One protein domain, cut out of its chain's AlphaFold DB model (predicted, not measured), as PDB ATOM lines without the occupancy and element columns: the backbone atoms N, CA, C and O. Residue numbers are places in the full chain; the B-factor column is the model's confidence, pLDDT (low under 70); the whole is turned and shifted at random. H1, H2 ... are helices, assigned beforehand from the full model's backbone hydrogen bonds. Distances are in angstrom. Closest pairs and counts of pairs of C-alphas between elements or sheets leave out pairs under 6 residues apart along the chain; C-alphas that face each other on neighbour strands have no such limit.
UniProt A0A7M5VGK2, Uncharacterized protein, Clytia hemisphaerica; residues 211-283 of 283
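Overview. This is residues 211 to 283 of the 283 residues of an uncharacterized protein of Clytia hemisphaerica (UniProt A0A7M5VGK2). Two helices, H2 and H4, lie side by side and run the same way, with H3 slanting over one side of this pair and H5 crossing it on the other. H4 is the core piece and touches the four other helices, while the short H1 sits by its first residues. The printed part has 73 residues with five named helices, in the order H1, H2, H3, H4, H5, and no named strand; its class is all helix. It is compact, with a radius of gyration of the C-alphas of 11.4 A, and spans 30 by 21 by 18 A along its three main axes.

Along the chain. H1, residues 211 to 214, begins at C-alpha 211 at (94.411, 143.890, 242.737) and is 5.4 A long from first to last C-alpha. H2, residues 216 to 228, measures 18.3 A. H3, residues 233 to 245, also measures 18.3 A. H4, residues 251 to 265, is the longest helix, 21.1 A from C-alpha 251 at (86.314, 138.905, 239.104) to C-alpha 265. H5, residues 273 to 282, measures 14.5 A and ends with C-alpha 282 at (81.799, 141.059, 256.757).

Arrangement. H4 is the hub. It touches H2 at a shallow tilt of 5 degrees, the same way, and their closest C-alphas, those of Ala 226 and Ile 262, are 6.2 A apart. H3 and H4 touch and form a helical hairpin, running opposite ways at a steep tilt of 45 degrees, with the C-alphas of Leu 240 and Ile 258 closest at 6.5 A. With residues 259 to 263 alone H4 touches H5, opposite ways at a steep tilt of 68 degrees, only just short of about perpendicular; the closest C-alphas, those of Ala 259 and Met 277, are 7.6 A apart. With residues 251 to 255 alone it touches H1, where the C-alphas of Leu 214 and Ala 251 come within 4.9 A. H2 touches H5 with residues 221 to 225 alone, closest at the C-alphas of Lys 221 and Met 280, 6.3 A. H2 and H3 touch only at the corner by their link, with the C-alphas of Ala 226 and Leu 233 closest at 6.3 A. H3 and H5 are apart. In H2, H3, H4 and H5 every pair of O i and N i+4 is within hydrogen-bond range; H1 is too short for such a pair.

Size, cuts and confidence. The two C-alphas farthest apart, those of Lys 212 and Ser 270, are 31.9 A apart. The printed part has no cut and ends at residue 283, the chain's last residue. No link is long: H4 to H5, with 7 residues between them, is a short link, and the other three are tight. The mean pLDDT of the printed part is 91.0, and residues 267 to 269, between H4 and H5, are under 70.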
ATOM      1  N   GLU A 211      95.023 142.569 242.902       96.25
ATOM      2  CA  GLU A 211      94.411 143.890 242.737       96.25
ATOM      3  C   GLU A 211      94.006 144.158 241.282       96.25
ATOM      4  O   GLU A 211      92.922 144.691 241.047       96.25
ATOM      5  N   LYS A 212      94.833 143.753 240.302       93.56
ATOM      6  CA  LYS A 212      94.521 143.911 238.872       93.56
ATOM      7  C   LYS A 212      93.279 143.105 238.470       93.56
ATOM      8  O   LYS A 212      92.500 143.586 237.652       93.56
ATOM      9  N   VAL A 213      93.086 141.901 239.025       95.25
ATOM     10  CA  VAL A 213      92.003 140.992 238.588       95.25
ATOM     11  C   VAL A 213      90.748 141.027 239.461       95.25
ATOM     12  O   VAL A 213      89.644 140.865 238.944       95.25
ATOM     13  N   LEU A 214      90.880 141.240 240.774       95.69
ATOM     14  CA  LEU A 214      89.750 141.281 241.711       95.69
ATOM     15  C   LEU A 214      89.336 142.707 242.098       95.69
ATOM     16  O   LEU A 214      88.201 142.897 242.544       95.69
ATOM     17  N   GLY A 215      90.221 143.690 241.918       96.31
ATOM     18  CA  GLY A 215      90.119 145.007 242.548       96.31
ATOM     19  C   GLY A 215      90.657 145.001 243.983       96.31
ATOM     20  O   GLY A 215      90.759 143.950 244.616       96.31
ATOM     21  N   GLN A 216      90.991 146.188 244.497       96.25
ATOM     22  CA  GLN A 216      91.609 146.364 245.818       96.25
ATOM     23  C   GLN A 216      90.772 145.732 246.944       96.25
ATOM     24  O   GLN A 216      91.266 144.861 247.653       96.25
ATOM     25  N   ASP A 217      89.485 146.083 247.043       95.88
ATOM     26  CA  ASP A 217      88.616 145.662 248.153       95.88
ATOM     27  C   ASP A 217      88.483 144.136 248.271       95.88
ATOM     28  O   ASP A 217      88.634 143.557 249.347       95.88
ATOM     29  N   ARG A 218      88.225 143.453 247.149       96.12
ATOM     30  CA  ARG A 218      88.128 141.984 247.121       96.12
ATOM     31  C   ARG A 218      89.473 141.331 247.390       96.12
ATOM     32  O   ARG A 218      89.516 140.281 248.026       96.12
ATOM     33  N   CYS A 219      90.553 141.938 246.911       97.25
ATOM     34  CA  CYS A 219      91.885 141.429 247.162       97.25
ATOM     35  C   CYS A 219      92.249 141.487 248.650       97.25
ATOM     36  O   CYS A 219      92.786 140.523 249.199       97.25
ATOM     37  N   ASP A 220      91.894 142.578 249.323       97.00
ATOM     38  CA  ASP A 220      92.126 142.741 250.756       97.00
ATOM     39  C   ASP A 220      91.276 141.768 251.582       97.00
ATOM     40  O   ASP A 220      91.790 141.166 252.524       97.00
ATOM     41  N   LYS A 221      90.023 141.515 251.183       96.12
ATOM     42  CA  LYS A 221      89.189 140.451 251.772       96.12
ATOM     43  C   LYS A 221      89.846 139.075 251.640       96.12
ATOM     44  O   LYS A 221      89.995 138.379 252.638       96.12
ATOM     45  N   VAL A 222      90.311 138.707 250.443       96.50
ATOM     46  CA  VAL A 222      91.022 137.436 250.204       96.50
ATOM     47  C   VAL A 222      92.261 137.310 251.098       96.50
ATOM     48  O   VAL A 222      92.469 136.257 251.697       96.50
ATOM     49  N   LYS A 223      93.058 138.380 251.237       96.94
ATOM     50  CA  LYS A 223      94.238 138.403 252.120       96.94
ATOM     51  C   LYS A 223      93.864 138.182 253.587       96.94
ATOM     52  O   LYS A 223      94.459 137.319 254.227       96.94
ATOM     53  N   LYS A 224      92.865 138.915 254.097       95.94
ATOM     54  CA  LYS A 224      92.381 138.787 255.483       95.94
ATOM     55  C   LYS A 224      91.859 137.384 255.774       95.94
ATOM     56  O   LYS A 224      92.152 136.822 256.822       95.94
ATOM     57  N   VAL A 225      91.093 136.818 254.844       93.50
ATOM     58  CA  VAL A 225      90.538 135.466 254.961       93.50
ATOM     59  C   VAL A 225      91.666 134.429 254.959       93.50
ATOM     60  O   VAL A 225      91.710 133.582 255.844       93.50
ATOM     61  N   ALA A 226      92.623 134.523 254.032       95.56
ATOM     62  CA  ALA A 226      93.782 133.629 254.004       95.56
ATOM     63  C   ALA A 226      94.582 133.674 255.319       95.56
ATOM     64  O   ALA A 226      94.922 132.626 255.863       95.56
ATOM     65  N   GLU A 227      94.818 134.873 255.863       95.25
ATOM     66  CA  GLU A 227      95.478 135.070 257.157       95.25
ATOM     67  C   GLU A 227      94.682 134.447 258.314       95.25
ATOM     68  O   GLU A 227      95.247 133.698 259.110       95.25
ATOM     69  N   LEU A 228      93.366 134.691 258.370       92.81
ATOM     70  CA  LEU A 228      92.473 134.153 259.401       92.81
ATOM     71  C   LEU A 228      92.485 132.619 259.434       92.81
ATOM     72  O   LEU A 228      92.445 132.020 260.509       92.81
ATOM     73  N   PHE A 229      92.561 131.989 258.262       91.88
ATOM     74  CA  PHE A 229      92.567 130.535 258.114       91.88
ATOM     75  C   PHE A 229      93.973 129.920 258.069       91.88
ATOM     76  O   PHE A 229      94.109 128.707 257.919       91.88
ATOM     77  N   GLY A 230      95.028 130.730 258.228       94.12
ATOM     78  CA  GLY A 230      96.415 130.263 258.223       94.12
ATOM     79  C   GLY A 230      96.885 129.700 256.876       94.12
ATOM     80  O   GLY A 230      97.861 128.951 256.835       94.12
ATOM     81  N   VAL A 231      96.210 130.046 255.778       95.44
ATOM     82  CA  VAL A 231      96.594 129.648 254.418       95.44
ATOM     83  C   VAL A 231      97.664 130.609 253.913       95.44
ATOM     84  O   VAL A 231      97.526 131.830 254.016       95.44
ATOM     85  N   LYS A 232      98.763 130.082 253.359       96.69
ATOM     86  CA  LYS A 232      99.867 130.937 252.906       96.69
ATOM     87  C   LYS A 232      99.412 131.808 251.741       96.69
ATOM     88  O   LYS A 232      98.966 131.302 250.714       96.69
ATOM     89  N   LEU A 233      99.624 133.119 251.857       95.25
ATOM     90  CA  LEU A 233      99.201 134.071 250.829       95.25
ATOM     91  C   LEU A 233      99.788 133.756 249.443       95.25
ATOM     92  O   LEU A 233      99.097 133.915 248.442       95.25
ATOM     93  N   ASN A 234     101.030 133.268 249.375       94.94
ATOM     94  CA  ASN A 234     101.655 132.891 248.104       94.94
ATOM     95  C   ASN A 234     100.892 131.766 247.386       94.94
ATOM     96  O   ASN A 234     100.681 131.873 246.185       94.94
ATOM     97  N   GLU A 235     100.406 130.755 248.112       96.31
ATOM     98  CA  GLU A 235      99.636 129.636 247.541       96.31
ATOM     99  C   GLU A 235      98.274 130.125 247.012       96.31
ATOM    100  O   GLU A 235      97.830 129.738 245.930       96.31
ATOM    101  N   VAL A 236      97.642 131.070 247.720       97.00
ATOM    102  CA  VAL A 236      96.411 131.738 247.264       97.00
ATOM    103  C   VAL A 236      96.652 132.538 245.980       97.00
ATOM    104  O   VAL A 236      95.848 132.472 245.048       97.00
ATOM    105  N   MET A 237      97.761 133.278 245.903       96.50
ATOM    106  CA  MET A 237      98.118 134.060 244.713       96.50
ATOM    107  C   MET A 237      98.465 133.164 243.523       96.50
ATOM    108  O   MET A 237      98.034 133.445 242.407       96.50
ATOM    109  N   GLU A 238      99.188 132.067 243.746       95.62
ATOM    110  CA  GLU A 238      99.445 131.046 242.725       95.62
ATOM    111  C   GLU A 238      98.138 130.456 242.195       95.62
ATOM    112  O   GLU A 238      97.945 130.392 240.979       95.62
ATOM    113  N   LYS A 239      97.190 130.126 243.083       97.38
ATOM    114  CA  LYS A 239      95.892 129.603 242.653       97.38
ATOM    115  C   LYS A 239      95.089 130.620 241.845       97.38
ATOM    116  O   LYS A 239      94.456 130.262 240.852       97.38
ATOM    117  N   LEU A 240      95.118 131.892 242.241       97.06
ATOM    118  CA  LEU A 240      94.448 132.979 241.522       97.06
ATOM    119  C   LEU A 240      95.006 133.128 240.108       97.06
ATOM    120  O   LEU A 240      94.239 133.210 239.147       97.06
ATOM    121  N   ARG A 241      96.333 133.100 239.978       95.31
ATOM    122  CA  ARG A 241      97.026 133.149 238.689       95.31
ATOM    123  C   ARG A 241      96.689 131.949 237.812       95.31
ATOM    124  O   ARG A 241      96.386 132.132 236.638       95.31
ATOM    125  N   GLU A 242      96.676 130.746 238.384       94.62
ATOM    126  CA  GLU A 242      96.298 129.511 237.688       94.62
ATOM    127  C   GLU A 242      94.868 129.596 237.132       94.62
ATOM    128  O   GLU A 242      94.639 129.338 235.950       94.62
ATOM    129  N   LEU A 243      93.899 129.998 237.963       95.69
ATOM    130  CA  LEU A 243      92.501 130.150 237.551       95.69
ATOM    131  C   LEU A 243      92.352 131.177 236.426       95.69
ATOM    132  O   LEU A 243      91.654 130.922 235.442       95.69
ATOM    133  N   TYR A 244      93.034 132.314 236.551       93.25
ATOM    134  CA  TYR A 244      92.994 133.372 235.549       93.25
ATOM    135  C   TYR A 244      93.631 132.932 234.223       93.25
ATOM    136  O   TYR A 244      93.022 133.090 233.164       93.25
ATOM    137  N   ALA A 245      94.804 132.290 234.271       90.44
ATOM    138  CA  ALA A 245      95.487 131.730 233.103       90.44
ATOM    139  C   ALA A 245      94.667 130.626 232.404       90.44
ATOM    140  O   ALA A 245      94.770 130.454 231.189       90.44
ATOM    141  N   ASN A 246      93.813 129.920 233.153       93.31
ATOM    142  CA  ASN A 246      92.874 128.921 232.639       93.31
ATOM    143  C   ASN A 246      91.543 129.516 232.135       93.31
ATOM    144  O   ASN A 246      90.639 128.769 231.761       93.31
ATOM    145  N   GLY A 247      91.415 130.846 232.084       92.50
ATOM    146  CA  GLY A 247      90.281 131.537 231.467       92.50
ATOM    147  C   GLY A 247      89.167 131.956 232.427       92.50
ATOM    148  O   GLY A 247      88.154 132.487 231.972       92.50
ATOM    149  N   VAL A 248      89.336 131.785 233.743       95.44
ATOM    150  CA  VAL A 248      88.402 132.349 234.729       95.44
ATOM    151  C   VAL A 248      88.673 133.851 234.847       95.44
ATOM    152  O   VAL A 248      89.463 134.290 235.670       95.44
ATOM    153  N   GLN A 249      88.048 134.659 233.991       91.62
ATOM    154  CA  GLN A 249      88.332 136.103 233.914       91.62
ATOM    155  C   GLN A 249      87.348 136.972 234.706       91.62
ATOM    156  O   GLN A 249      87.607 138.149 234.951       91.62
ATOM    157  N   ARG A 250      86.187 136.434 235.104       94.88
ATOM    158  CA  ARG A 250      85.192 137.208 235.856       94.88
ATOM    159  C   ARG A 250      85.649 137.360 237.301       94.88
ATOM    160  O   ARG A 250      85.703 136.374 238.029       94.88
ATOM    161  N   ALA A 251      85.870 138.597 237.742       94.75
ATOM    162  CA  ALA A 251      86.314 138.905 239.104       94.75
ATOM    163  C   ALA A 251      85.453 138.244 240.200       94.75
ATOM    164  O   ALA A 251      85.987 137.741 241.182       94.75
ATOM    165  N   SER A 252      84.127 138.197 240.029       94.12
ATOM    166  CA  SER A 252      83.227 137.525 240.979       94.12
ATOM    167  C   SER A 252      83.424 136.008 241.019       94.12
ATOM    168  O   SER A 252      83.357 135.409 242.082       94.12
ATOM    169  N   GLU A 253      83.677 135.381 239.870       96.06
ATOM    170  CA  GLU A 253      83.900 133.936 239.780       96.06
ATOM    171  C   GLU A 253      85.274 133.553 240.338       96.06
ATOM    172  O   GLU A 253      85.383 132.589 241.092       96.06
ATOM    173  N   LEU A 254      86.310 134.340 240.023       96.25
ATOM    174  CA  LEU A 254      87.637 134.204 240.629       96.25
ATOM    175  C   LEU A 254      87.560 134.305 242.148       96.25
ATOM    176  O   LEU A 254      88.104 133.452 242.840       96.25
ATOM    177  N   TYR A 255      86.859 135.321 242.656       95.44
ATOM    178  CA  TYR A 255      86.675 135.533 244.087       95.44
ATOM    179  C   TYR A 255      86.045 134.311 244.759       95.44
ATOM    180  O   TYR A 255      86.619 133.801 245.713       95.44
ATOM    181  N   VAL A 256      84.944 133.778 244.212       95.00
ATOM    182  CA  VAL A 256      84.283 132.568 244.740       95.00
ATOM    183  C   VAL A 256      85.203 131.345 244.687       95.00
ATOM    184  O   VAL A 256      85.315 130.609 245.662       95.00
ATOM    185  N   LYS A 257      85.920 131.117 243.581       96.62
ATOM    186  CA  LYS A 257      86.831 129.962 243.475       96.62
ATOM    187  C   LYS A 257      88.028 130.065 244.424       96.62
ATOM    188  O   LYS A 257      88.500 129.043 244.916       96.62
ATOM    189  N   ILE A 258      88.516 131.275 244.687       96.94
ATOM    190  CA  ILE A 258      89.596 131.514 245.650       96.94
ATOM    191  C   ILE A 258      89.107 131.375 247.087       96.94
ATOM    192  O   ILE A 258      89.786 130.742 247.892       96.94
ATOM    193  N   ALA A 259      87.914 131.889 247.382       94.31
ATOM    194  CA  ALA A 259      87.211 131.666 248.638       94.31
ATOM    195  C   ALA A 259      87.117 130.160 248.940       94.31
ATOM    196  O   ALA A 259      87.575 129.695 249.984       94.31
ATOM    197  N   GLN A 260      86.628 129.388 247.964       93.25
ATOM    198  CA  GLN A 260      86.512 127.937 248.065       93.25
ATOM    199  C   GLN A 260      87.871 127.256 248.273       93.25
ATOM    200  O   GLN A 260      87.991 126.392 249.132       93.25
ATOM    201  N   TYR A 261      88.912 127.674 247.545       95.44
ATOM    202  CA  TYR A 261      90.260 127.137 247.736       95.44
ATOM    203  C   TYR A 261      90.785 127.355 249.165       95.44
ATOM    204  O   TYR A 261      91.311 126.421 249.767       95.44
ATOM    205  N   ILE A 262      90.621 128.559 249.727       94.38
ATOM    206  CA  ILE A 262      91.052 128.863 251.102       94.38
ATOM    207  C   ILE A 262      90.282 128.001 252.107       94.38
ATOM    208  O   ILE A 262      90.886 127.412 253.004       94.38
ATOM    209  N   LYS A 263      88.962 127.889 251.925       90.75
ATOM    210  CA  LYS A 263      88.100 127.029 252.738       90.75
ATOM    211  C   LYS A 263      88.563 125.571 252.702       90.75
ATOM    212  O   LYS A 263      88.676 124.945 253.754       90.75
ATOM    213  N   ASP A 264      88.862 125.052 251.512       91.94
ATOM    214  CA  ASP A 264      89.309 123.672 251.328       91.94
ATOM    215  C   ASP A 264      90.660 123.427 252.012       91.94
ATOM    216  O   ASP A 264      90.827 122.398 252.650       91.94
ATOM    217  N   GLN A 265      91.613 124.363 251.972       92.31
ATOM    218  CA  GLN A 265      92.920 124.182 252.631       92.31
ATOM    219  C   GLN A 265      92.845 124.086 254.164       92.31
ATOM    220  O   GLN A 265      93.758 123.554 254.793       92.31
ATOM    221  N   TRP A 266      91.772 124.578 254.779       84.31
ATOM    222  CA  TRP A 266      91.664 124.676 256.232       84.31
ATOM    223  C   TRP A 266      91.154 123.394 256.928       84.31
ATOM    224  O   TRP A 266      91.251 123.304 258.149       84.31
ATOM    225  N   PHE A 267      90.635 122.404 256.179       59.53
ATOM    226  CA  PHE A 267      90.155 121.075 256.625       59.53
ATOM    227  C   PHE A 267      90.007 120.871 258.151       59.53
ATOM    228  O   PHE A 267      90.845 120.254 258.809       59.53
ATOM    229  N   GLY A 268      88.886 121.333 258.711       59.88
ATOM    230  CA  GLY A 268      88.539 121.048 260.109       59.88
ATOM    231  C   GLY A 268      87.146 121.489 260.558       59.88
ATOM    232  O   GLY A 268      86.638 120.974 261.550       59.88
ATOM    233  N   TYR A 269      86.499 122.395 259.826       59.22
ATOM    234  CA  TYR A 269      85.203 122.956 260.200       59.22
ATOM    235  C   TYR A 269      84.187 122.818 259.065       59.22
ATOM    236  O   TYR A 269      84.448 123.181 257.921       59.22
ATOM    237  N   SER A 270      82.999 122.318 259.402       71.81
ATOM    238  CA  SER A 270      81.850 122.176 258.507       71.81
ATOM    239  C   SER A 270      81.090 123.499 258.347       71.81
ATOM    240  O   SER A 270      79.887 123.545 258.591       71.81
ATOM    241  N   ILE A 271      81.784 124.586 258.005       77.31
ATOM    242  CA  ILE A 271      81.104 125.837 257.643       77.31
ATOM    243  C   ILE A 271      80.500 125.632 256.249       77.31
ATOM    244  O   ILE A 271      81.167 125.123 255.337       77.31
ATOM    245  N   SER A 272      79.226 125.976 256.080       83.69
ATOM    246  CA  SER A 272      78.552 125.926 254.777       83.69
ATOM    247  C   SER A 272      79.196 126.903 253.777       83.69
ATOM    248  O   SER A 272      80.088 127.679 254.115       83.69
ATOM    249  N   GLU A 273      78.879 126.796 252.486       81.31
ATOM    250  CA  GLU A 273      79.375 127.771 251.495       81.31
ATOM    251  C   GLU A 273      78.821 129.171 251.789       81.31
ATOM    252  O   GLU A 273      79.586 130.132 251.817       81.31
ATOM    253  N   ASP A 274      77.536 129.253 252.137       85.75
ATOM    254  CA  ASP A 274      76.846 130.507 252.447       85.75
ATOM    255  C   ASP A 274      77.445 131.212 253.674       85.75
ATOM    256  O   ASP A 274      77.816 132.380 253.585       85.75
ATOM    257  N   GLU A 275      77.649 130.499 254.789       84.75
ATOM    258  CA  GLU A 275      78.269 131.073 256.000       84.75
ATOM    259  C   GLU A 275      79.705 131.564 255.745       84.75
ATOM    260  O   GLU A 275      80.147 132.557 256.326       84.75
ATOM    261  N   PHE A 276      80.454 130.880 254.872       84.44
ATOM    262  CA  PHE A 276      81.811 131.299 254.520       84.44
ATOM    263  C   PHE A 276      81.799 132.578 253.678       84.44
ATOM    264  O   PHE A 276      82.596 133.484 253.918       84.44
ATOM    265  N   MET A 277      80.883 132.673 252.716       83.75
ATOM    266  CA  MET A 277      80.730 133.868 251.889       83.75
ATOM    267  C   MET A 277      80.247 135.068 252.711       83.75
ATOM    268  O   MET A 277      80.801 136.156 252.556       83.75
ATOM    269  N   GLU A 278      79.312 134.867 253.646       87.56
ATOM    270  CA  GLU A 278      78.899 135.900 254.606       87.56
ATOM    271  C   GLU A 278      80.087 136.407 255.436       87.56
ATOM    272  O   GLU A 278      80.276 137.619 255.567       87.56
ATOM    273  N   LEU A 279      80.945 135.504 255.926       83.88
ATOM    274  CA  LEU A 279      82.159 135.884 256.650       83.88
ATOM    275  C   LEU A 279      83.088 136.753 255.789       83.88
ATOM    276  O   LEU A 279      83.617 137.750 256.281       83.88
ATOM    277  N   MET A 280      83.286 136.414 254.511       81.50
ATOM    278  CA  MET A 280      84.128 137.228 253.628       81.50
ATOM    279  C   MET A 280      83.511 138.598 253.319       81.50
ATOM    280  O   MET A 280      84.232 139.578 253.103       81.50
ATOM    281  N   ASP A 281      82.184 138.697 253.295       85.12
ATOM    282  CA  ASP A 281      81.483 139.959 253.066       85.12
ATOM    283  C   ASP A 281      81.532 140.884 254.290       85.12
ATOM    284  O   ASP A 281      81.584 142.104 254.115       85.12
ATOM    285  N   MET A 282      81.625 140.321 255.499       86.38
ATOM    286  CA  MET A 282      81.799 141.059 256.757       86.38
ATOM    287  C   MET A 282      83.211 141.639 256.970       86.38
ATOM    288  O   MET A 282      83.360 142.569 257.768       86.38
ATOM    289  N   LEU A 283      84.236 141.094 256.300       79.19
ATOM    290  CA  LEU A 283      85.646 141.521 256.401       79.19
ATOM    291  C   LEU A 283      86.007 142.686 255.471       79.19
ATOM    292  O   LEU A 283      86.976 143.416 255.803       79.19
TER     293      LEU A 283